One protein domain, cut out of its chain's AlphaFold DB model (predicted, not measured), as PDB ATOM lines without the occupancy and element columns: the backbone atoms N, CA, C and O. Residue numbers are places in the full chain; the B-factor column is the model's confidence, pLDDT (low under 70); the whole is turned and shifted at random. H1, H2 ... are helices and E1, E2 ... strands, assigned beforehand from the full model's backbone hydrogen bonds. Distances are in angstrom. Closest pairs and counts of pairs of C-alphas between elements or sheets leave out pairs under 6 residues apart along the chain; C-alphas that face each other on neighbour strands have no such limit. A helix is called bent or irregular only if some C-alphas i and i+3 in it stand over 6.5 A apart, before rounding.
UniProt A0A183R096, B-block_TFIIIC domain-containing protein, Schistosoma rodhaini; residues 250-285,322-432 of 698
ATOM      1  N   ALA A 250     107.565 143.214 171.254       77.25
ATOM      2  CA  ALA A 250     106.178 143.267 170.780       77.25
ATOM      3  C   ALA A 250     106.064 142.837 169.314       77.25
ATOM      4  O   ALA A 250     105.231 141.995 168.989       77.25
ATOM      5  N   LEU A 251     106.973 143.331 168.463       73.94
ATOM      6  CA  LEU A 251     107.082 142.929 167.056       73.94
ATOM      7  C   LEU A 251     107.213 141.404 166.915       73.94
ATOM      8  O   LEU A 251     106.568 140.801 166.065       73.94
ATOM      9  N   PHE A 252     108.006 140.764 167.779       78.31
ATOM     10  CA  PHE A 252     108.119 139.306 167.808       78.31
ATOM     11  C   PHE A 252     106.919 138.602 168.453       78.31
ATOM     12  O   PHE A 252     106.543 137.528 167.985       78.31
ATOM     13  N   MET A 253     106.294 139.174 169.492       84.88
ATOM     14  CA  MET A 253     105.116 138.566 170.128       84.88
ATOM     15  C   MET A 253     103.937 138.415 169.167       84.88
ATOM     16  O   MET A 253     103.261 137.389 169.204       84.88
ATOM     17  N   GLU A 254     103.729 139.373 168.268       81.69
ATOM     18  CA  GLU A 254     102.706 139.290 167.220       81.69
ATOM     19  C   GLU A 254     102.866 138.038 166.348       81.69
ATOM     20  O   GLU A 254     101.913 137.292 166.125       81.69
ATOM     21  N   ARG A 255     104.103 137.729 165.950       78.94
ATOM     22  CA  ARG A 255     104.411 136.543 165.136       78.94
ATOM     23  C   ARG A 255     104.395 135.256 165.924       78.94
ATOM     24  O   ARG A 255     104.000 134.239 165.378       78.94
ATOM     25  N   ILE A 256     104.800 135.279 167.193       86.94
ATOM     26  CA  ILE A 256     104.644 134.115 168.071       86.94
ATOM     27  C   ILE A 256     103.152 133.811 168.247       86.94
ATOM     28  O   ILE A 256     102.769 132.649 168.188       86.94
ATOM     29  N   SER A 257     102.297 134.834 168.359       89.25
ATOM     30  CA  SER A 257     100.842 134.666 168.375       89.25
ATOM     31  C   SER A 257     100.311 134.084 167.059       89.25
ATOM     32  O   SER A 257      99.552 133.122 167.101       89.25
ATOM     33  N   GLN A 258     100.720 134.610 165.900       87.00
ATOM     34  CA  GLN A 258     100.317 134.082 164.583       87.00
ATOM     35  C   GLN A 258     100.825 132.648 164.343       87.00
ATOM     36  O   GLN A 258     100.078 131.793 163.878       87.00
ATOM     37  N   PHE A 259     102.076 132.359 164.709       87.81
ATOM     38  CA  PHE A 259     102.683 131.032 164.598       87.81
ATOM     39  C   PHE A 259     101.985 130.015 165.503       87.81
ATOM     40  O   PHE A 259     101.657 128.925 165.043       87.81
ATOM     41  N   LEU A 260     101.683 130.378 166.755       90.50
ATOM     42  CA  LEU A 260     100.894 129.529 167.650       90.50
ATOM     43  C   LEU A 260      99.483 129.285 167.100       90.50
ATOM     44  O   LEU A 260      99.050 128.143 167.121       90.50
ATOM     45  N   LEU A 261      98.802 130.291 166.535       90.19
ATOM     46  CA  LEU A 261      97.491 130.107 165.886       90.19
ATOM     47  C   LEU A 261      97.536 129.169 164.663       90.19
ATOM     48  O   LEU A 261      96.522 128.572 164.316       90.19
ATOM     49  N   SER A 262      98.699 129.008 164.020       88.50
ATOM     50  CA  SER A 262      98.898 128.033 162.934       88.50
ATOM     51  C   SER A 262      99.221 126.607 163.414       88.50
ATOM     52  O   SER A 262      99.386 125.708 162.589       88.50
ATOM     53  N   LYS A 263      99.339 126.383 164.730       88.44
ATOM     54  CA  LYS A 263      99.761 125.111 165.339       88.44
ATOM     55  C   LYS A 263      98.609 124.424 166.096       88.44
ATOM     56  O   LYS A 263      97.764 125.107 166.680       88.44
ATOM     57  N   PRO A 264      98.566 123.076 166.135       84.25
ATOM     58  CA  PRO A 264      97.491 122.337 166.799       84.25
ATOM     59  C   PRO A 264      97.355 122.728 168.278       84.25
ATOM     60  O   PRO A 264      98.339 122.881 169.005       84.25
ATOM     61  N   GLY A 265      96.112 122.942 168.718       85.75
ATOM     62  CA  GLY A 265      95.789 123.361 170.087       85.75
ATOM     63  C   GLY A 265      96.367 124.719 170.516       85.75
ATOM     64  O   GLY A 265      96.392 124.999 171.714       85.75
ATOM     65  N   ASN A 266      96.851 125.538 169.574       92.44
ATOM     66  CA  ASN A 266      97.600 126.775 169.804       92.44
ATOM     67  C   ASN A 266      98.890 126.597 170.637       92.44
ATOM     68  O   ASN A 266      99.205 127.449 171.479       92.44
ATOM     69  N   LYS A 267      99.624 125.487 170.443       91.88
ATOM     70  CA  LYS A 267     100.851 125.148 171.195       91.88
ATOM     71  C   LYS A 267     102.016 124.770 170.274       91.88
ATOM     72  O   LYS A 267     101.805 124.208 169.206       91.88
ATOM     73  N   CYS A 268     103.248 125.030 170.703       90.50
ATOM     74  CA  CYS A 268     104.472 124.569 170.037       90.50
ATOM     75  C   CYS A 268     105.626 124.428 171.044       90.50
ATOM     76  O   CYS A 268     105.559 124.952 172.161       90.50
ATOM     77  N   PHE A 269     106.708 123.744 170.674       87.81
ATOM     78  CA  PHE A 269     107.905 123.710 171.510       87.81
ATOM     79  C   PHE A 269     108.675 125.038 171.426       87.81
ATOM     80  O   PHE A 269     108.818 125.652 170.369       87.81
ATOM     81  N   GLY A 270     109.274 125.468 172.538       83.00
ATOM     82  CA  GLY A 270     110.013 126.731 172.630       83.00
ATOM     83  C   GLY A 270     111.252 126.832 171.727       83.00
ATOM     84  O   GLY A 270     111.741 127.940 171.503       83.00
ATOM     85  N   PHE A 271     111.754 125.716 171.182       79.00
ATOM     86  CA  PHE A 271     112.799 125.731 170.153       79.00
ATOM     87  C   PHE A 271     112.246 126.059 168.755       79.00
ATOM     88  O   PHE A 271     112.934 126.730 167.986       79.00
ATOM     89  N   GLU A 272     110.999 125.689 168.436       82.25
ATOM     90  CA  GLU A 272     110.350 126.034 167.160       82.25
ATOM     91  C   GLU A 272     110.182 127.548 167.004       82.25
ATOM     92  O   GLU A 272     110.237 128.072 165.896       82.25
ATOM     93  N   ILE A 273     110.069 128.281 168.114       83.56
ATOM     94  CA  ILE A 273     109.976 129.745 168.115       83.56
ATOM     95  C   ILE A 273     111.245 130.415 167.551       83.56
ATOM     96  O   ILE A 273     111.155 131.510 167.002       83.56
ATOM     97  N   ARG A 274     112.411 129.747 167.561       74.38
ATOM     98  CA  ARG A 274     113.610 130.219 166.831       74.38
ATOM     99  C   ARG A 274     113.418 130.207 165.306       74.38
ATOM    100  O   ARG A 274     114.121 130.918 164.596       74.38
ATOM    101  N   LYS A 275     112.485 129.393 164.798       72.62
ATOM    102  CA  LYS A 275     112.174 129.234 163.366       72.62
ATOM    103  C   LYS A 275     111.179 130.295 162.869       72.62
ATOM    104  O   LYS A 275     111.001 130.444 161.662       72.62
ATOM    105  N   VAL A 276     110.597 131.090 163.776       72.12
ATOM    106  CA  VAL A 276     109.761 132.261 163.466       72.12
ATOM    107  C   VAL A 276     110.645 133.402 162.938       72.12
ATOM    108  O   VAL A 276     111.112 134.263 163.682       72.12
ATOM    109  N   ARG A 277     110.907 133.374 161.626       61.62
ATOM    110  CA  ARG A 277     111.629 134.422 160.878       61.62
ATOM    111  C   ARG A 277     110.738 135.649 160.606       61.62
ATOM    112  O   ARG A 277     109.620 135.746 161.107       61.62
ATOM    113  N   TYR A 278     111.228 136.583 159.786       55.53
ATOM    114  CA  TYR A 278     110.468 137.710 159.236       55.53
ATOM    115  C   TYR A 278     109.967 137.410 157.805       55.53
ATOM    116  O   TYR A 278     110.603 137.836 156.844       55.53
ATOM    117  N   PRO A 279     108.832 136.710 157.610       44.28
ATOM    118  CA  PRO A 279     108.116 136.778 156.343       44.28
ATOM    119  C   PRO A 279     107.446 138.154 156.217       44.28
ATOM    120  O   PRO A 279     106.886 138.685 157.182       44.28
ATOM    121  N   CYS A 280     107.501 138.746 155.027       42.50
ATOM    122  CA  CYS A 280     106.909 140.052 154.759       42.50
ATOM    123  C   CYS A 280     105.459 139.918 154.283       42.50
ATOM    124  O   CYS A 280     105.202 139.868 153.085       42.50
ATOM    125  N   ALA A 281     104.516 139.948 155.223       32.72
ATOM    126  CA  ALA A 281     103.206 140.537 154.963       32.72
ATOM    127  C   ALA A 281     103.228 141.973 155.521       32.72
ATOM    128  O   ALA A 281     103.601 142.151 156.686       32.72
ATOM    129  N   PRO A 282     102.893 143.011 154.736       36.34
ATOM    130  CA  PRO A 282     102.767 144.351 155.278       36.34
ATOM    131  C   PRO A 282     101.488 144.418 156.122       36.34
ATOM    132  O   PRO A 282     100.384 144.326 155.594       36.34
ATOM    133  N   LEU A 283     101.634 144.588 157.438       40.22
ATOM    134  CA  LEU A 283     100.529 144.963 158.326       40.22
ATOM    135  C   LEU A 283     100.189 146.440 158.094       40.22
ATOM    136  O   LEU A 283     100.576 147.321 158.861       40.22
ATOM    137  N   VAL A 284      99.511 146.708 156.978       33.31
ATOM    138  CA  VAL A 284      98.909 148.011 156.700       33.31
ATOM    139  C   VAL A 284      97.637 148.127 157.551       33.31
ATOM    140  O   VAL A 284      96.806 147.218 157.566       33.31
ATOM    141  N   TRP A 285      97.512 149.211 158.320       36.88
ATOM    142  CA  TRP A 285      96.385 149.476 159.230       36.88
ATOM    143  C   TRP A 285      95.133 149.943 158.450       36.88
ATOM    144  O   TRP A 285      94.652 151.064 158.619       36.88
ATOM    145  N   CYS A 322     103.338 158.945 157.856       38.19
ATOM    146  CA  CYS A 322     103.589 157.671 158.531       38.19
ATOM    147  C   CYS A 322     103.816 156.522 157.538       38.19
ATOM    148  O   CYS A 322     104.799 155.807 157.687       38.19
ATOM    149  N   GLU A 323     102.976 156.377 156.505       33.16
ATOM    150  CA  GLU A 323     103.039 155.288 155.508       33.16
ATOM    151  C   GLU A 323     104.428 155.145 154.868       33.16
ATOM    152  O   GLU A 323     105.017 154.063 154.862       33.16
ATOM    153  N   LYS A 324     105.011 156.257 154.396       34.44
ATOM    154  CA  LYS A 324     106.357 156.249 153.799       34.44
ATOM    155  C   LYS A 324     107.433 155.809 154.791       34.44
ATOM    156  O   LYS A 324     108.355 155.095 154.403       34.44
ATOM    157  N   THR A 325     107.303 156.185 156.062       38.34
ATOM    158  CA  THR A 325     108.239 155.748 157.104       38.34
ATOM    159  C   THR A 325     108.023 154.275 157.446       38.34
ATOM    160  O   THR A 325     108.998 153.544 157.559       38.34
ATOM    161  N   ILE A 326     106.773 153.812 157.558       44.16
ATOM    162  CA  ILE A 326     106.423 152.403 157.804       44.16
ATOM    163  C   ILE A 326     107.027 151.505 156.716       44.16
ATOM    164  O   ILE A 326     107.581 150.461 157.043       44.16
ATOM    165  N   ASN A 327     107.046 151.943 155.456       41.66
ATOM    166  CA  ASN A 327     107.687 151.198 154.371       41.66
ATOM    167  C   ASN A 327     109.229 151.153 154.484       41.66
ATOM    168  O   ASN A 327     109.821 150.099 154.258       41.66
ATOM    169  N   VAL A 328     109.884 152.251 154.891       44.16
ATOM    170  CA  VAL A 328     111.351 152.309 155.123       44.16
ATOM    171  C   VAL A 328     111.779 151.548 156.389       44.16
ATOM    172  O   VAL A 328     112.865 150.975 156.445       44.16
ATOM    173  N   LEU A 329     110.916 151.512 157.404       49.56
ATOM    174  CA  LEU A 329     111.042 150.665 158.590       49.56
ATOM    175  C   LEU A 329     110.925 149.184 158.192       49.56
ATOM    176  O   LEU A 329     111.829 148.390 158.449       49.56
ATOM    177  N   SER A 330     109.838 148.833 157.500       48.12
ATOM    178  CA  SER A 330     109.512 147.472 157.064       48.12
ATOM    179  C   SER A 330     110.624 146.839 156.226       48.12
ATOM    180  O   SER A 330     110.951 145.676 156.450       48.12
ATOM    181  N   SER A 331     111.271 147.591 155.324       47.56
ATOM    182  CA  SER A 331     112.377 147.078 154.502       47.56
ATOM    183  C   SER A 331     113.671 146.803 155.278       47.56
ATOM    184  O   SER A 331     114.427 145.914 154.892       47.56
ATOM    185  N   ARG A 332     113.923 147.491 156.398       52.12
ATOM    186  CA  ARG A 332     115.108 147.251 157.244       52.12
ATOM    187  C   ARG A 332     114.950 146.074 158.206       52.12
ATOM    188  O   ARG A 332     115.944 145.450 158.564       52.12
ATOM    189  N   PHE A 333     113.728 145.744 158.627       53.59
ATOM    190  CA  PHE A 333     113.501 144.689 159.628       53.59
ATOM    191  C   PHE A 333     113.410 143.269 159.050       53.59
ATOM    192  O   PHE A 333     113.459 142.304 159.809       53.59
ATOM    193  N   GLN A 334     113.370 143.127 157.721       49.50
ATOM    194  CA  GLN A 334     113.219 141.849 157.001       49.50
ATOM    195  C   GLN A 334     114.329 140.822 157.290       49.50
ATOM    196  O   GLN A 334     114.125 139.624 157.114       49.50
ATOM    197  N   LEU A 335     115.504 141.282 157.727       47.12
ATOM    198  CA  LEU A 335     116.692 140.451 157.957       47.12
ATOM    199  C   LEU A 335     116.845 139.966 159.409       47.12
ATOM    200  O   LEU A 335     117.782 139.226 159.698       47.12
ATOM    201  N   ILE A 336     115.963 140.383 160.322       56.81
ATOM    202  CA  ILE A 336     116.116 140.154 161.765       56.81
ATOM    203  C   ILE A 336     115.319 138.920 162.215       56.81
ATOM    204  O   ILE A 336     114.104 138.828 162.012       56.81
ATOM    205  N   GLY A 337     116.012 137.985 162.866       57.94
ATOM    206  CA  GLY A 337     115.460 136.806 163.522       57.94
ATOM    207  C   GLY A 337     115.352 136.958 165.043       57.94
ATOM    208  O   GLY A 337     115.191 138.056 165.580       57.94
ATOM    209  N   LEU A 338     115.405 135.818 165.737       66.62
ATOM    210  CA  LEU A 338     115.398 135.728 167.195       66.62
ATOM    211  C   LEU A 338     116.547 134.844 167.696       66.62
ATOM    212  O   LEU A 338     116.425 133.617 167.752       66.62
ATOM    213  N   THR A 339     117.636 135.457 168.164       71.81
ATOM    214  CA  THR A 339     118.648 134.732 168.955       71.81
ATOM    215  C   THR A 339     118.060 134.115 170.231       71.81
ATOM    216  O   THR A 339     117.040 134.563 170.755       71.81
ATOM    217  N   SER A 340     118.730 133.108 170.801       71.50
ATOM    218  CA  SER A 340     118.270 132.392 172.004       71.50
ATOM    219  C   SER A 340     117.998 133.317 173.204       71.50
ATOM    220  O   SER A 340     117.001 133.146 173.911       71.50
ATOM    221  N   LYS A 341     118.833 134.351 173.403       71.94
ATOM    222  CA  LYS A 341     118.619 135.400 174.420       71.94
ATOM    223  C   LYS A 341     117.417 136.299 174.049       71.94
ATOM    224  O   LYS A 341     116.651 136.681 174.934       71.94
ATOM    225  N   GLY A 342     117.181 136.556 172.757       72.94
ATOM    226  CA  GLY A 342     115.981 137.221 172.224       72.94
ATOM    227  C   GLY A 342     114.673 136.447 172.452       72.94
ATOM    228  O   GLY A 342     113.718 137.020 172.985       72.94
ATOM    229  N   VAL A 343     114.629 135.143 172.141       77.38
ATOM    230  CA  VAL A 343     113.468 134.266 172.416       77.38
ATOM    231  C   VAL A 343     113.126 134.298 173.907       77.38
ATOM    232  O   VAL A 343     111.982 134.562 174.273       77.38
ATOM    233  N   LYS A 344     114.128 134.121 174.783       78.12
ATOM    234  CA  LYS A 344     113.950 134.114 176.247       78.12
ATOM    235  C   LYS A 344     113.357 135.430 176.774       78.12
ATOM    236  O   LYS A 344     112.521 135.391 177.676       78.12
ATOM    237  N   ARG A 345     113.720 136.592 176.204       77.81
ATOM    238  CA  ARG A 345     113.084 137.884 176.549       77.81
ATOM    239  C   ARG A 345     111.662 138.010 176.006       77.81
ATOM    240  O   ARG A 345     110.788 138.458 176.741       77.81
ATOM    241  N   THR A 346     111.426 137.607 174.760       81.00
ATOM    242  CA  THR A 346     110.108 137.712 174.110       81.00
ATOM    243  C   THR A 346     109.075 136.816 174.799       81.00
ATOM    244  O   THR A 346     107.988 137.278 175.132       81.00
ATOM    245  N   LEU A 347     109.447 135.580 175.145       85.38
ATOM    246  CA  LEU A 347     108.608 134.676 175.935       85.38
ATOM    247  C   LEU A 347     108.314 135.228 177.336       85.38
ATOM    248  O   LEU A 347     107.154 135.268 177.740       85.38
ATOM    249  N   LYS A 348     109.328 135.726 178.063       84.69
ATOM    250  CA  LYS A 348     109.111 136.389 179.364       84.69
ATOM    251  C   LYS A 348     108.171 137.595 179.249       84.69
ATOM    252  O   LYS A 348     107.349 137.806 180.136       84.69
ATOM    253  N   PHE A 349     108.270 138.369 178.170       83.81
ATOM    254  CA  PHE A 349     107.387 139.500 177.889       83.81
ATOM    255  C   PHE A 349     105.939 139.039 177.637       83.81
ATOM    256  O   PHE A 349     105.032 139.533 178.306       83.81
ATOM    257  N   GLY A 350     105.726 138.026 176.790       83.81
ATOM    258  CA  GLY A 350     104.399 137.459 176.530       83.81
ATOM    259  C   GLY A 350     103.737 136.803 177.745       83.81
ATOM    260  O   GLY A 350     102.540 136.976 177.956       83.81
ATOM    261  N   VAL A 351     104.507 136.114 178.593       85.50
ATOM    262  CA  VAL A 351     104.007 135.548 179.861       85.50
ATOM    263  C   VAL A 351     103.669 136.656 180.866       85.50
ATOM    264  O   VAL A 351     102.610 136.615 181.489       85.50
ATOM    265  N   LYS A 352     104.516 137.690 180.995       83.38
ATOM    266  CA  LYS A 352     104.288 138.843 181.889       83.38
ATOM    267  C   LYS A 352     102.996 139.600 181.557       83.38
ATOM    268  O   LYS A 352     102.342 140.093 182.474       83.38
ATOM    269  N   HIS A 353     102.655 139.712 180.275       79.94
ATOM    270  CA  HIS A 353     101.423 140.354 179.802       79.94
ATOM    271  C   HIS A 353     100.237 139.377 179.655       79.94
ATOM    272  O   HIS A 353      99.158 139.782 179.238       79.94
ATOM    273  N   GLY A 354     100.402 138.105 180.034       85.00
ATOM    274  CA  GLY A 354      99.326 137.111 180.081       85.00
ATOM    275  C   GLY A 354      98.981 136.436 178.750       85.00
ATOM    276  O   GLY A 354      98.267 135.439 178.771       85.00
ATOM    277  N   TRP A 355      99.515 136.906 177.619       89.12
ATOM    278  CA  TRP A 355      99.243 136.350 176.284       89.12
ATOM    279  C   TRP A 355      99.745 134.910 176.114       89.12
ATOM    280  O   TRP A 355      99.131 134.130 175.389       89.12
ATOM    281  N   LEU A 356     100.839 134.535 176.791       91.31
ATOM    282  CA  LEU A 356     101.436 133.197 176.710       91.31
ATOM    283  C   LEU A 356     101.362 132.412 178.024       91.31
ATOM    284  O   LEU A 356     101.466 132.961 179.122       91.31
ATOM    285  N   ASN A 357     101.303 131.087 177.891       91.56
ATOM    286  CA  ASN A 357     101.865 130.157 178.862       91.56
ATOM    287  C   ASN A 357     103.213 129.646 178.341       91.56
ATOM    288  O   ASN A 357     103.340 129.330 177.158       91.56
ATOM    289  N   VAL A 358     104.185 129.488 179.235       90.12
ATOM    290  CA  VAL A 358     105.369 128.657 178.995       90.12
ATOM    291  C   VAL A 358     105.440 127.686 180.161       90.12
ATOM    292  O   VAL A 358     105.628 128.113 181.297       90.12
ATOM    293  N   MET A 359     105.233 126.404 179.881       85.06
ATOM    294  CA  MET A 359     105.406 125.322 180.848       85.06
ATOM    295  C   MET A 359     106.663 124.531 180.500       85.06
ATOM    296  O   MET A 359     107.081 124.508 179.342       85.06
ATOM    297  N   ASN A 360     107.262 123.887 181.495       85.69
ATOM    298  CA  ASN A 360     108.418 123.029 181.297       85.69
ATOM    299  C   ASN A 360     108.099 121.626 181.826       85.69
ATOM    300  O   ASN A 360     107.617 121.498 182.949       85.69
ATOM    301  N   THR A 361     108.265 120.618 180.972       82.81
ATOM    302  CA  THR A 361     107.683 119.275 181.125       82.81
ATOM    303  C   THR A 361     108.488 118.276 180.284       82.81
ATOM    304  O   THR A 361     109.219 118.700 179.383       82.81
ATOM    305  N   SER A 362     108.407 116.973 180.560       85.75
ATOM    306  CA  SER A 362     109.139 115.948 179.803       85.75
ATOM    307  C   SER A 362     108.771 115.973 178.311       85.75
ATOM    308  O   SER A 362     107.707 116.467 177.925       85.75
ATOM    309  N   PHE A 363     109.637 115.450 177.435       84.62
ATOM    310  CA  PHE A 363     109.288 115.367 176.009       84.62
ATOM    311  C   PHE A 363     108.050 114.486 175.769       84.62
ATOM    312  O   PHE A 363     107.213 114.834 174.940       84.62
ATOM    313  N   ARG A 364     107.875 113.417 176.559       83.81
ATOM    314  CA  ARG A 364     106.693 112.543 176.532       83.81
ATOM    315  C   ARG A 364     105.417 113.302 176.913       83.81
ATOM    316  O   ARG A 364     104.460 113.267 176.143       83.81
ATOM    317  N   ASP A 365     105.423 114.067 178.011       87.56
ATOM    318  CA  ASP A 365     104.262 114.878 178.420       87.56
ATOM    319  C   ASP A 365     103.928 115.921 177.348       87.56
ATOM    320  O   ASP A 365     102.766 116.150 177.020       87.56
ATOM    321  N   ALA A 366     104.946 116.577 176.782       87.06
ATOM    322  CA  ALA A 366     104.747 117.596 175.761       87.06
ATOM    323  C   ALA A 366     104.140 117.003 174.477       87.06
ATOM    324  O   ALA A 366     103.239 117.615 173.901       87.06
ATOM    325  N   CYS A 367     104.565 115.802 174.073       87.69
ATOM    326  CA  CYS A 367     103.944 115.036 172.993       87.69
ATOM    327  C   CYS A 367     102.487 114.668 173.325       87.69
ATOM    328  O   CYS A 367     101.606 114.943 172.512       87.69
ATOM    329  N   ALA A 368     102.196 114.169 174.531       88.19
ATOM    330  CA  ALA A 368     100.828 113.880 174.979       88.19
ATOM    331  C   ALA A 368      99.924 115.131 174.917       88.19
ATOM    332  O   ALA A 368      98.831 115.097 174.350       88.19
ATOM    333  N   ILE A 369     100.417 116.278 175.399       88.19
ATOM    334  CA  ILE A 369      99.706 117.568 175.413       88.19
ATOM    335  C   ILE A 369      99.517 118.155 173.997       88.19
ATOM    336  O   ILE A 369      98.586 118.945 173.788       88.19
ATOM    337  N   LEU A 370     100.371 117.806 173.029       87.00
ATOM    338  CA  LEU A 370     100.246 118.196 171.617       87.00
ATOM    339  C   LEU A 370      99.291 117.282 170.834       87.00
ATOM    340  O   LEU A 370      98.519 117.787 170.022       87.00
ATOM    341  N   LEU A 371      99.318 115.973 171.097       87.19
ATOM    342  CA  LEU A 371      98.462 114.970 170.450       87.19
ATOM    343  C   LEU A 371      97.055 114.883 171.062       87.19
ATOM    344  O   LEU A 371      96.129 114.422 170.402       87.19
ATOM    345  N   GLY A 372      96.883 115.321 172.314       85.75
ATOM    346  CA  GLY A 372      95.633 115.171 173.067       85.75
ATOM    347  C   GLY A 372      95.436 113.779 173.685       85.75
ATOM    348  O   GLY A 372      94.296 113.392 173.931       85.75
ATOM    349  N   LYS A 373      96.528 113.039 173.918       87.44
ATOM    350  CA  LYS A 373      96.559 111.684 174.505       87.44
ATOM    351  C   LYS A 373      96.894 111.716 176.011       87.44
ATOM    352  O   LYS A 373      97.331 112.754 176.512       87.44
ATOM    353  N   SER A 374      96.735 110.595 176.728       82.50
ATOM    354  CA  SER A 374      97.386 110.396 178.040       82.50
ATOM    355  C   SER A 374      98.906 110.223 177.888       82.50
ATOM    356  O   SER A 374      99.391 109.940 176.796       82.50
ATOM    357  N   GLU A 375      99.671 110.344 178.979       77.75
ATOM    358  CA  GLU A 375     101.117 110.038 178.994       77.75
ATOM    359  C   GLU A 375     101.390 108.554 178.668       77.75
ATOM    360  O   GLU A 375     102.332 108.232 177.937       77.75
ATOM    361  N   ASP A 376     100.520 107.670 179.176       80.44
ATOM    362  CA  ASP A 376     100.546 106.217 178.955       80.44
ATOM    363  C   ASP A 376     100.145 105.813 177.520       80.44
ATOM    364  O   ASP A 376     100.541 104.747 177.052       80.44
ATOM    365  N   ASP A 377      99.385 106.662 176.815       84.50
ATOM    366  CA  ASP A 377      98.852 106.405 175.464       84.50
ATOM    367  C   ASP A 377      99.801 106.872 174.336       84.50
ATOM    368  O   ASP A 377      99.482 106.720 173.153       84.50
ATOM    369  N   VAL A 378     100.932 107.499 174.681       85.44
ATOM    370  CA  VAL A 378     101.950 107.950 173.717       85.44
ATOM    371  C   VAL A 378     102.975 106.843 173.488       85.44
ATOM    372  O   VAL A 378     103.666 106.424 174.420       85.44
ATOM    373  N   ASP A 379     103.129 106.390 172.249       87.44
ATOM    374  CA  ASP A 379     104.141 105.390 171.893       87.44
ATOM    375  C   ASP A 379     105.466 106.031 171.412       87.44
ATOM    376  O   ASP A 379     105.654 107.252 171.439       87.44
ATOM    377  N   ASP A 380     106.455 105.200 171.068       84.75
ATOM    378  CA  ASP A 380     107.744 105.688 170.553       84.75
ATOM    379  C   ASP A 380     107.606 106.239 169.113       84.75
ATOM    380  O   ASP A 380     108.359 107.140 168.742       84.75
ATOM    381  N   ASP A 381     106.622 105.783 168.325       86.38
ATOM    382  CA  ASP A 381     106.402 106.225 166.939       86.38
ATOM    383  C   ASP A 381     105.718 107.606 166.882       86.38
ATOM    384  O   ASP A 381     106.138 108.465 166.101       86.38
ATOM    385  N   ASP A 382     104.756 107.885 167.771       86.50
ATOM    386  CA  ASP A 382     104.227 109.227 168.058       86.50
ATOM    387  C   ASP A 382     105.382 110.214 168.293       86.50
ATOM    388  O   ASP A 382     105.483 111.255 167.633       86.50
ATOM    389  N   MET A 383     106.278 109.877 169.231       85.31
ATOM    390  CA  MET A 383     107.402 110.728 169.629       85.31
ATOM    391  C   MET A 383     108.406 110.928 168.489       85.31
ATOM    392  O   MET A 383     108.867 112.053 168.276       85.31
ATOM    393  N   LEU A 384     108.723 109.876 167.727       84.94
ATOM    394  CA  LEU A 384     109.585 109.962 166.546       84.94
ATOM    395  C   LEU A 384     108.950 110.816 165.439       84.94
ATOM    396  O   LEU A 384     109.643 111.644 164.842       84.94
ATOM    397  N   SER A 385     107.639 110.693 165.206       85.88
ATOM    398  CA  SER A 385     106.921 111.525 164.235       85.88
ATOM    399  C   SER A 385     106.967 113.009 164.622       85.88
ATOM    400  O   SER A 385     107.159 113.872 163.763       85.88
ATOM    401  N   ILE A 386     106.876 113.327 165.918       84.25
ATOM    402  CA  ILE A 386     106.970 114.700 166.421       84.25
ATOM    403  C   ILE A 386     108.404 115.233 166.317       84.25
ATOM    404  O   ILE A 386     108.582 116.381 165.900       84.25
ATOM    405  N   LEU A 387     109.432 114.427 166.614       82.62
ATOM    406  CA  LEU A 387     110.832 114.821 166.393       82.62
ATOM    407  C   LEU A 387     111.090 115.187 164.924       82.62
ATOM    408  O   LEU A 387     111.650 116.250 164.653       82.62
ATOM    409  N   GLN A 388     110.640 114.345 163.987       80.56
ATOM    410  CA  GLN A 388     110.808 114.566 162.547       80.56
ATOM    411  C   GLN A 388     110.050 115.813 162.063       80.56
ATOM    412  O   GLN A 388     110.627 116.657 161.381       80.56
ATOM    413  N   ASN A 389     108.783 115.976 162.457       80.50
ATOM    414  CA  ASN A 389     107.947 117.100 162.019       80.50
ATOM    415  C   ASN A 389     108.327 118.451 162.651       80.50
ATOM    416  O   ASN A 389     108.014 119.501 162.089       80.50
ATOM    417  N   THR A 390     108.971 118.454 163.823       74.62
ATOM    418  CA  THR A 390     109.390 119.699 164.498       74.62
ATOM    419  C   THR A 390     110.855 120.056 164.279       74.62
ATOM    420  O   THR A 390     111.221 121.207 164.536       74.62
ATOM    421  N   ASP A 391     111.679 119.129 163.764       71.12
ATOM    422  CA  ASP A 391     113.134 119.283 163.607       71.12
ATOM    423  C   ASP A 391     113.751 119.743 164.948       71.12
ATOM    424  O   ASP A 391     114.240 120.863 165.136       71.12
ATOM    425  N   CYS A 392     113.553 118.892 165.956       71.31
ATOM    426  CA  CYS A 392     113.994 119.129 167.325       71.31
ATOM    427  C   CYS A 392     115.503 118.867 167.460       71.31
ATOM    428  O   CYS A 392     115.963 117.811 167.025       71.31
ATOM    429  N   PRO A 393     116.281 119.744 168.124       67.56
ATOM    430  CA  PRO A 393     117.645 119.401 168.505       67.56
ATOM    431  C   PRO A 393     117.621 118.254 169.526       67.56
ATOM    432  O   PRO A 393     116.924 118.335 170.540       67.56
ATOM    433  N   VAL A 394     118.389 117.198 169.261       69.31
ATOM    434  CA  VAL A 394     118.572 116.044 170.154       69.31
ATOM    435  C   VAL A 394     120.069 115.843 170.392       69.31
ATOM    436  O   VAL A 394     120.883 116.042 169.493       69.31
ATOM    437  N   ASP A 395     120.426 115.497 171.625       65.94
ATOM    438  CA  ASP A 395     121.798 115.197 172.035       65.94
ATOM    439  C   ASP A 395     122.266 113.851 171.431       65.94
ATOM    440  O   ASP A 395     121.500 112.887 171.493       65.94
ATOM    441  N   PRO A 396     123.495 113.723 170.882       65.25
ATOM    442  CA  PRO A 396     123.967 112.490 170.232       65.25
ATOM    443  C   PRO A 396     123.941 111.220 171.099       65.25
ATOM    444  O   PRO A 396     124.013 110.116 170.561       65.25
ATOM    445  N   HIS A 397     123.859 111.356 172.425       67.06
ATOM    446  CA  HIS A 397     123.820 110.246 173.376       67.06
ATOM    447  C   HIS A 397     122.400 109.917 173.875       67.06
ATOM    448  O   HIS A 397     122.236 109.002 174.684       67.06
ATOM    449  N   HIS A 398     121.367 110.617 173.390       67.50
ATOM    450  CA  HIS A 398     119.976 110.460 173.817       67.50
ATOM    451  C   HIS A 398     119.038 110.238 172.618       67.50
ATOM    452  O   HIS A 398     119.188 110.858 171.573       67.50
ATOM    453  N   ARG A 399     118.017 109.375 172.759       71.12
ATOM    454  CA  ARG A 399     116.995 109.178 171.702       71.12
ATOM    455  C   ARG A 399     115.993 110.343 171.630       71.12
ATOM    456  O   ARG A 399     115.495 110.657 170.557       71.12
ATOM    457  N   TYR A 400     115.713 110.973 172.771       75.75
ATOM    458  CA  TYR A 400     114.740 112.056 172.928       75.75
ATOM    459  C   TYR A 400     115.318 113.144 173.851       75.75
ATOM    460  O   TYR A 400     116.114 112.812 174.735       75.75
ATOM    461  N   PRO A 401     114.910 114.421 173.723       75.12
ATOM    462  CA  PRO A 401     115.209 115.441 174.728       75.12
ATOM    463  C   PRO A 401     114.611 115.045 176.085       75.12
ATOM    464  O   PRO A 401     113.466 114.607 176.140       75.12
ATOM    465  N   CYS A 402     115.336 115.226 177.191       70.75
ATOM    466  CA  CYS A 402     114.826 114.804 178.503       70.75
ATOM    467  C   CYS A 402     113.590 115.615 178.935       70.75
ATOM    468  O   CYS A 402     112.544 115.040 179.228       70.75
ATOM    469  N   MET A 403     113.682 116.951 178.926       77.25
ATOM    470  CA  MET A 403     112.524 117.838 179.111       77.25
ATOM    471  C   MET A 403     112.614 119.083 178.219       77.25
ATOM    472  O   MET A 403     113.685 119.478 177.752       77.25
ATOM    473  N   VAL A 404     111.472 119.716 177.976       79.56
ATOM    474  CA  VAL A 404     111.286 120.773 176.980       79.56
ATOM    475  C   VAL A 404     110.393 121.891 177.512       79.56
ATOM    476  O   VAL A 404     109.556 121.698 178.390       79.56
ATOM    477  N   ASN A 405     110.540 123.085 176.934       85.06
ATOM    478  CA  ASN A 405     109.579 124.164 177.139       85.06
ATOM    479  C   ASN A 405     108.443 124.010 176.121       85.06
ATOM    480  O   ASN A 405     108.698 124.136 174.924       85.06
ATOM    481  N   LEU A 406     107.211 123.793 176.579       89.00
ATOM    482  CA  LEU A 406     106.013 123.873 175.744       89.00
ATOM    483  C   LEU A 406     105.392 125.267 175.902       89.00
ATOM    484  O   LEU A 406     105.103 125.723 177.012       89.00
ATOM    485  N   VAL A 407     105.202 125.958 174.782       92.25
ATOM    486  CA  VAL A 407     104.625 127.304 174.717       92.25
ATOM    487  C   VAL A 407     103.207 127.198 174.178       92.25
ATOM    488  O   VAL A 407     102.962 126.470 173.223       92.25
ATOM    489  N   SER A 408     102.266 127.915 174.785       92.62
ATOM    490  CA  SER A 408     100.868 127.950 174.334       92.62
ATOM    491  C   SER A 408     100.276 129.351 174.422       92.62
ATOM    492  O   SER A 408     100.622 130.137 175.308       92.62
ATOM    493  N   LEU A 409      99.389 129.674 173.483       93.38
ATOM    494  CA  LEU A 409      98.705 130.962 173.421       93.38
ATOM    495  C   LEU A 409      97.490 130.958 174.360       93.38
ATOM    496  O   LEU A 409      96.573 130.161 174.185       93.38
ATOM    497  N   LYS A 410      97.469 131.863 175.343       90.62
ATOM    498  CA  LYS A 410      96.298 132.120 176.205       90.62
ATOM    499  C   LYS A 410      95.373 133.175 175.610       90.62
ATOM    500  O   LYS A 410      94.162 133.129 175.799       90.62
ATOM    501  N   THR A 411      95.949 134.168 174.943       86.94
ATOM    502  CA  THR A 411      95.225 135.301 174.362       86.94
ATOM    503  C   THR A 411      96.015 135.805 173.168       86.94
ATOM    504  O   THR A 411      97.229 135.973 173.268       86.94
ATOM    505  N   GLN A 412      95.338 136.032 172.044       85.25
ATOM    506  CA  GLN A 412      95.963 136.562 170.837       85.25
ATOM    507  C   GLN A 412      96.568 137.947 171.106       85.25
ATOM    508  O   GLN A 412      95.908 138.819 171.670       85.25
ATOM    509  N   PHE A 413      97.819 138.151 170.690       82.94
ATOM    510  CA  PHE A 413      98.434 139.475 170.721       82.94
ATOM    511  C   PHE A 413      97.882 140.344 169.584       82.94
ATOM    512  O   PHE A 413      97.758 139.886 168.448       82.94
ATOM    513  N   CYS A 414      97.614 141.614 169.886       78.69
ATOM    514  CA  CYS A 414      97.274 142.653 168.921       78.69
ATOM    515  C   CYS A 414      98.140 143.884 169.214       78.69
ATOM    516  O   CYS A 414      98.099 144.416 170.330       78.69
ATOM    517  N   MET A 415      98.919 144.329 168.224       70.00
ATOM    518  CA  MET A 415      99.817 145.481 168.362       70.00
ATOM    519  C   MET A 415      99.052 146.751 168.758       70.00
ATOM    520  O   MET A 415      99.476 147.491 169.642       70.00
ATOM    521  N   ASP A 416      97.895 146.964 168.140       63.75
ATOM    522  CA  ASP A 416      97.042 148.142 168.262       63.75
ATOM    523  C   ASP A 416      96.496 148.299 169.692       63.75
ATOM    524  O   ASP A 416      96.613 149.372 170.295       63.75
ATOM    525  N   SER A 417      95.973 147.205 170.272       68.56
ATOM    526  CA  SER A 417      95.527 147.155 171.675       68.56
ATOM    527  C   SER A 417      96.685 147.460 172.618       68.56
ATOM    528  O   SER A 417      96.581 148.339 173.472       68.56
ATOM    529  N   TRP A 418      97.827 146.803 172.408       73.00
ATOM    530  CA  TRP A 418      98.990 146.961 173.272       73.00
ATOM    531  C   TRP A 418      99.590 148.379 173.220       73.00
ATOM    532  O   TRP A 418      99.963 148.931 174.257       73.00
ATOM    533  N   ILE A 419      99.624 149.023 172.048       61.84
ATOM    534  CA  ILE A 419     100.020 150.435 171.910       61.84
ATOM    535  C   ILE A 419      99.043 151.346 172.671       61.84
ATOM    536  O   ILE A 419      99.479 152.273 173.364       61.84
ATOM    537  N   SER A 420      97.737 151.068 172.595       60.03
ATOM    538  CA  SER A 420      96.712 151.799 173.346       60.03
ATOM    539  C   SER A 420      96.907 151.650 174.863       60.03
ATOM    540  O   SER A 420      97.022 152.657 175.566       60.03
ATOM    541  N   GLU A 421      97.067 150.422 175.365       64.69
ATOM    542  CA  GLU A 421      97.366 150.109 176.774       64.69
ATOM    543  C   GLU A 421      98.635 150.822 177.268       64.69
ATOM    544  O   GLU A 421      98.634 151.454 178.331       64.69
ATOM    545  N   CYS A 422      99.716 150.785 176.480       60.75
ATOM    546  CA  CYS A 422     100.964 151.475 176.800       60.75
ATOM    547  C   CYS A 422     100.766 152.985 176.979       60.75
ATOM    548  O   CYS A 422     101.356 153.555 177.899       60.75
ATOM    549  N   SER A 423      99.925 153.620 176.154       47.56
ATOM    550  CA  SER A 423      99.638 155.059 176.245       47.56
ATOM    551  C   SER A 423      98.790 155.453 177.465       47.56
ATOM    552  O   SER A 423      98.894 156.581 177.945       47.56
ATOM    553  N   GLN A 424      97.981 154.525 177.987       47.56
ATOM    554  CA  GLN A 424      97.074 154.756 179.119       47.56
ATOM    555  C   GLN A 424      97.698 154.401 180.479       47.56
ATOM    556  O   GLN A 424      97.246 154.884 181.515       47.56
ATOM    557  N   SER A 425      98.733 153.554 180.506       45.22
ATOM    558  CA  SER A 425      99.287 153.039 181.760       45.22
ATOM    559  C   SER A 425     100.154 154.055 182.531       45.22
ATOM    560  O   SER A 425     101.220 154.490 182.079       45.22
ATOM    561  N   GLU A 426      99.789 154.322 183.791       36.94
ATOM    562  CA  GLU A 426     100.665 155.002 184.766       36.94
ATOM    563  C   GLU A 426     102.032 154.291 184.879       36.94
ATOM    564  O   GLU A 426     103.080 154.916 185.067       36.94
ATOM    565  N   ASN A 427     102.017 152.966 184.690       42.66
ATOM    566  CA  ASN A 427     103.155 152.054 184.755       42.66
ATOM    567  C   ASN A 427     104.028 152.018 183.482       42.66
ATOM    568  O   ASN A 427     104.838 151.107 183.335       42.66
ATOM    569  N   ALA A 428     103.971 153.014 182.593       36.94
ATOM    570  CA  ALA A 428     104.917 153.105 181.469       36.94
ATOM    571  C   ALA A 428     106.381 153.397 181.903       36.94
ATOM    572  O   ALA A 428     107.312 153.131 181.150       36.94
ATOM    573  N   PHE A 429     106.612 153.872 183.138       35.78
ATOM    574  CA  PHE A 429     107.932 153.831 183.813       35.78
ATOM    575  C   PHE A 429     108.137 152.561 184.673       35.78
ATOM    576  O   PHE A 429     109.159 152.391 185.333       35.78
ATOM    577  N   GLY A 430     107.142 151.677 184.692       34.16
ATOM    578  CA  GLY A 430     106.978 150.545 185.593       34.16
ATOM    579  C   GLY A 430     107.042 149.193 184.884       34.16
ATOM    580  O   GLY A 430     106.099 148.403 184.938       34.16
ATOM    581  N   PHE A 431     108.223 148.835 184.373       38.12
ATOM    582  CA  PHE A 431     108.665 147.447 184.547       38.12
ATOM    583  C   PHE A 431     108.732 147.210 186.069       38.12
ATOM    584  O   PHE A 431     109.657 147.692 186.719       38.12
ATOM    585  N   LYS A 432     107.647 146.633 186.627       30.53
ATOM    586  CA  LYS A 432     107.234 146.619 188.052       30.53
ATOM    587  C   LYS A 432     108.389 146.743 189.059       30.53
ATOM    588  O   LYS A 432     108.831 145.747 189.621       30.53
TER     589      LYS A 432
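AT A GLANCE: This is residues 250 to 285 and 322 to 432 of the 698 residues of the protein "B-block_TFIIIC domain-containing protein" of Schistosoma rodhaini (UniProt A0A183R096). A small three-stranded sheet has H1 and H4 over one face and H5 over the other, making three layers, with helices on both faces of the sheet. H6 packs on H5 toward one end of the elongated whole; H3 and H7 lie toward the other, where residues 420 to 432 stick out. The printed part has 147 residues, with eight named helices and three named strands in the order H1 E1 H2 H3 H4 E2 H5 H6 E3 H7 H8, and is mostly helix. The antiparallel sheet runs E1 E3 E2. The whole is only just loose, close to compact, with a radius of gyration of the C-alphas of 17.7 A and spans of 53 by 33 by 25 A.

HOW THE PARTS SIT: Start at H1, residues 250 to 261, which is on the sheet of E1 (residues 267 to 269), E3 (residues 403 to 409) and E2 (residues 356 to 362) at a height of 9.8 A. It runs across the strands, at 83 degrees to E3 on the local plane. E1 and E3 are antiparallel, with N 268 and O 407 within hydrogen-bond range at 2.9 A; E3 and E2 are antiparallel too, with N 406 and O 359 at 2.9 A. H2, residues 272 to 275, only just touches residues 340 to 343 of H4 (residues 340 to 352), with 3 pairs of C-alphas within 8 A, the closest Arg 274 and Val 343 at 6.9 A. H3, residues 322 to 333, touches no helix. H4 is on the same face as H1, at a height of 9.3 A, and only just stands up from the sheet, rising 42 degrees. H1 touches H4 with residues 250 to 253 alone, about perpendicular at 81 degrees; the closest C-alphas are those of Met 253 and Thr 346, 6.4 A. On the opposite face, H5, residues 363 to 371, runs along the strands at 20 degrees to E3 on the local plane, at a height of 7.6 A. H6, residues 380 to 390, touches H5, about perpendicular at 79 degrees, with the C-alphas of Cys 367 and Met 383 closest at 6.5 A. H7, residues 415 to 424, only just touches H1, with 3 pairs of C-alphas within 8 A, Glu 254 and Met 415 closest at 6.9 A; they run opposite ways at a steep tilt of 44 degrees. H8, residues 426 to 429, is close to H7 but not clearly touching: the closest C-alphas, of Cys 422 and Ala 428, are 6.3 A apart. The helix packing is mostly crossed. Every O i to N i+4 pair is within hydrogen-bond range in H4, H5, H6 and H7, against 7 of 8 in H1 and in H3; H2 and H8 are too short for such a pair.

IN THESE COORDINATES: Find C-alpha 250 at (106.178, 143.267, 170.780); from there H1 runs 16.5 A. H3 begins at C-alpha 322 and measures 16.4 A, H4 18.3 A, E2 19.1 A, H5 12.2 A, H6 15.4 A. E3 runs 19.9 A to C-alpha 409 at (98.705, 130.962, 173.421), and H7 14.5 A. The short E1, H2 and H8 are passed over, but H8 is irregular, with C-alphas 426 and 429 7.4 A apart; it ends at C-alpha 429 at (107.932, 153.831, 183.813).

THE WHOLE: The C-alphas of Lys 324 and Asp 376 are the two farthest apart, 56.3 A. Residues 286 to 321 are not printed; C-alphas 285 and 322 are 10.9 A apart across the cut. Of the links printed whole, that from H6 to E3, 12 residues, is long. Mean pLDDT of the printed part is 72.0; 48 residues are under 70, among them 277 to 285, 322 to 338 and 419 to 432.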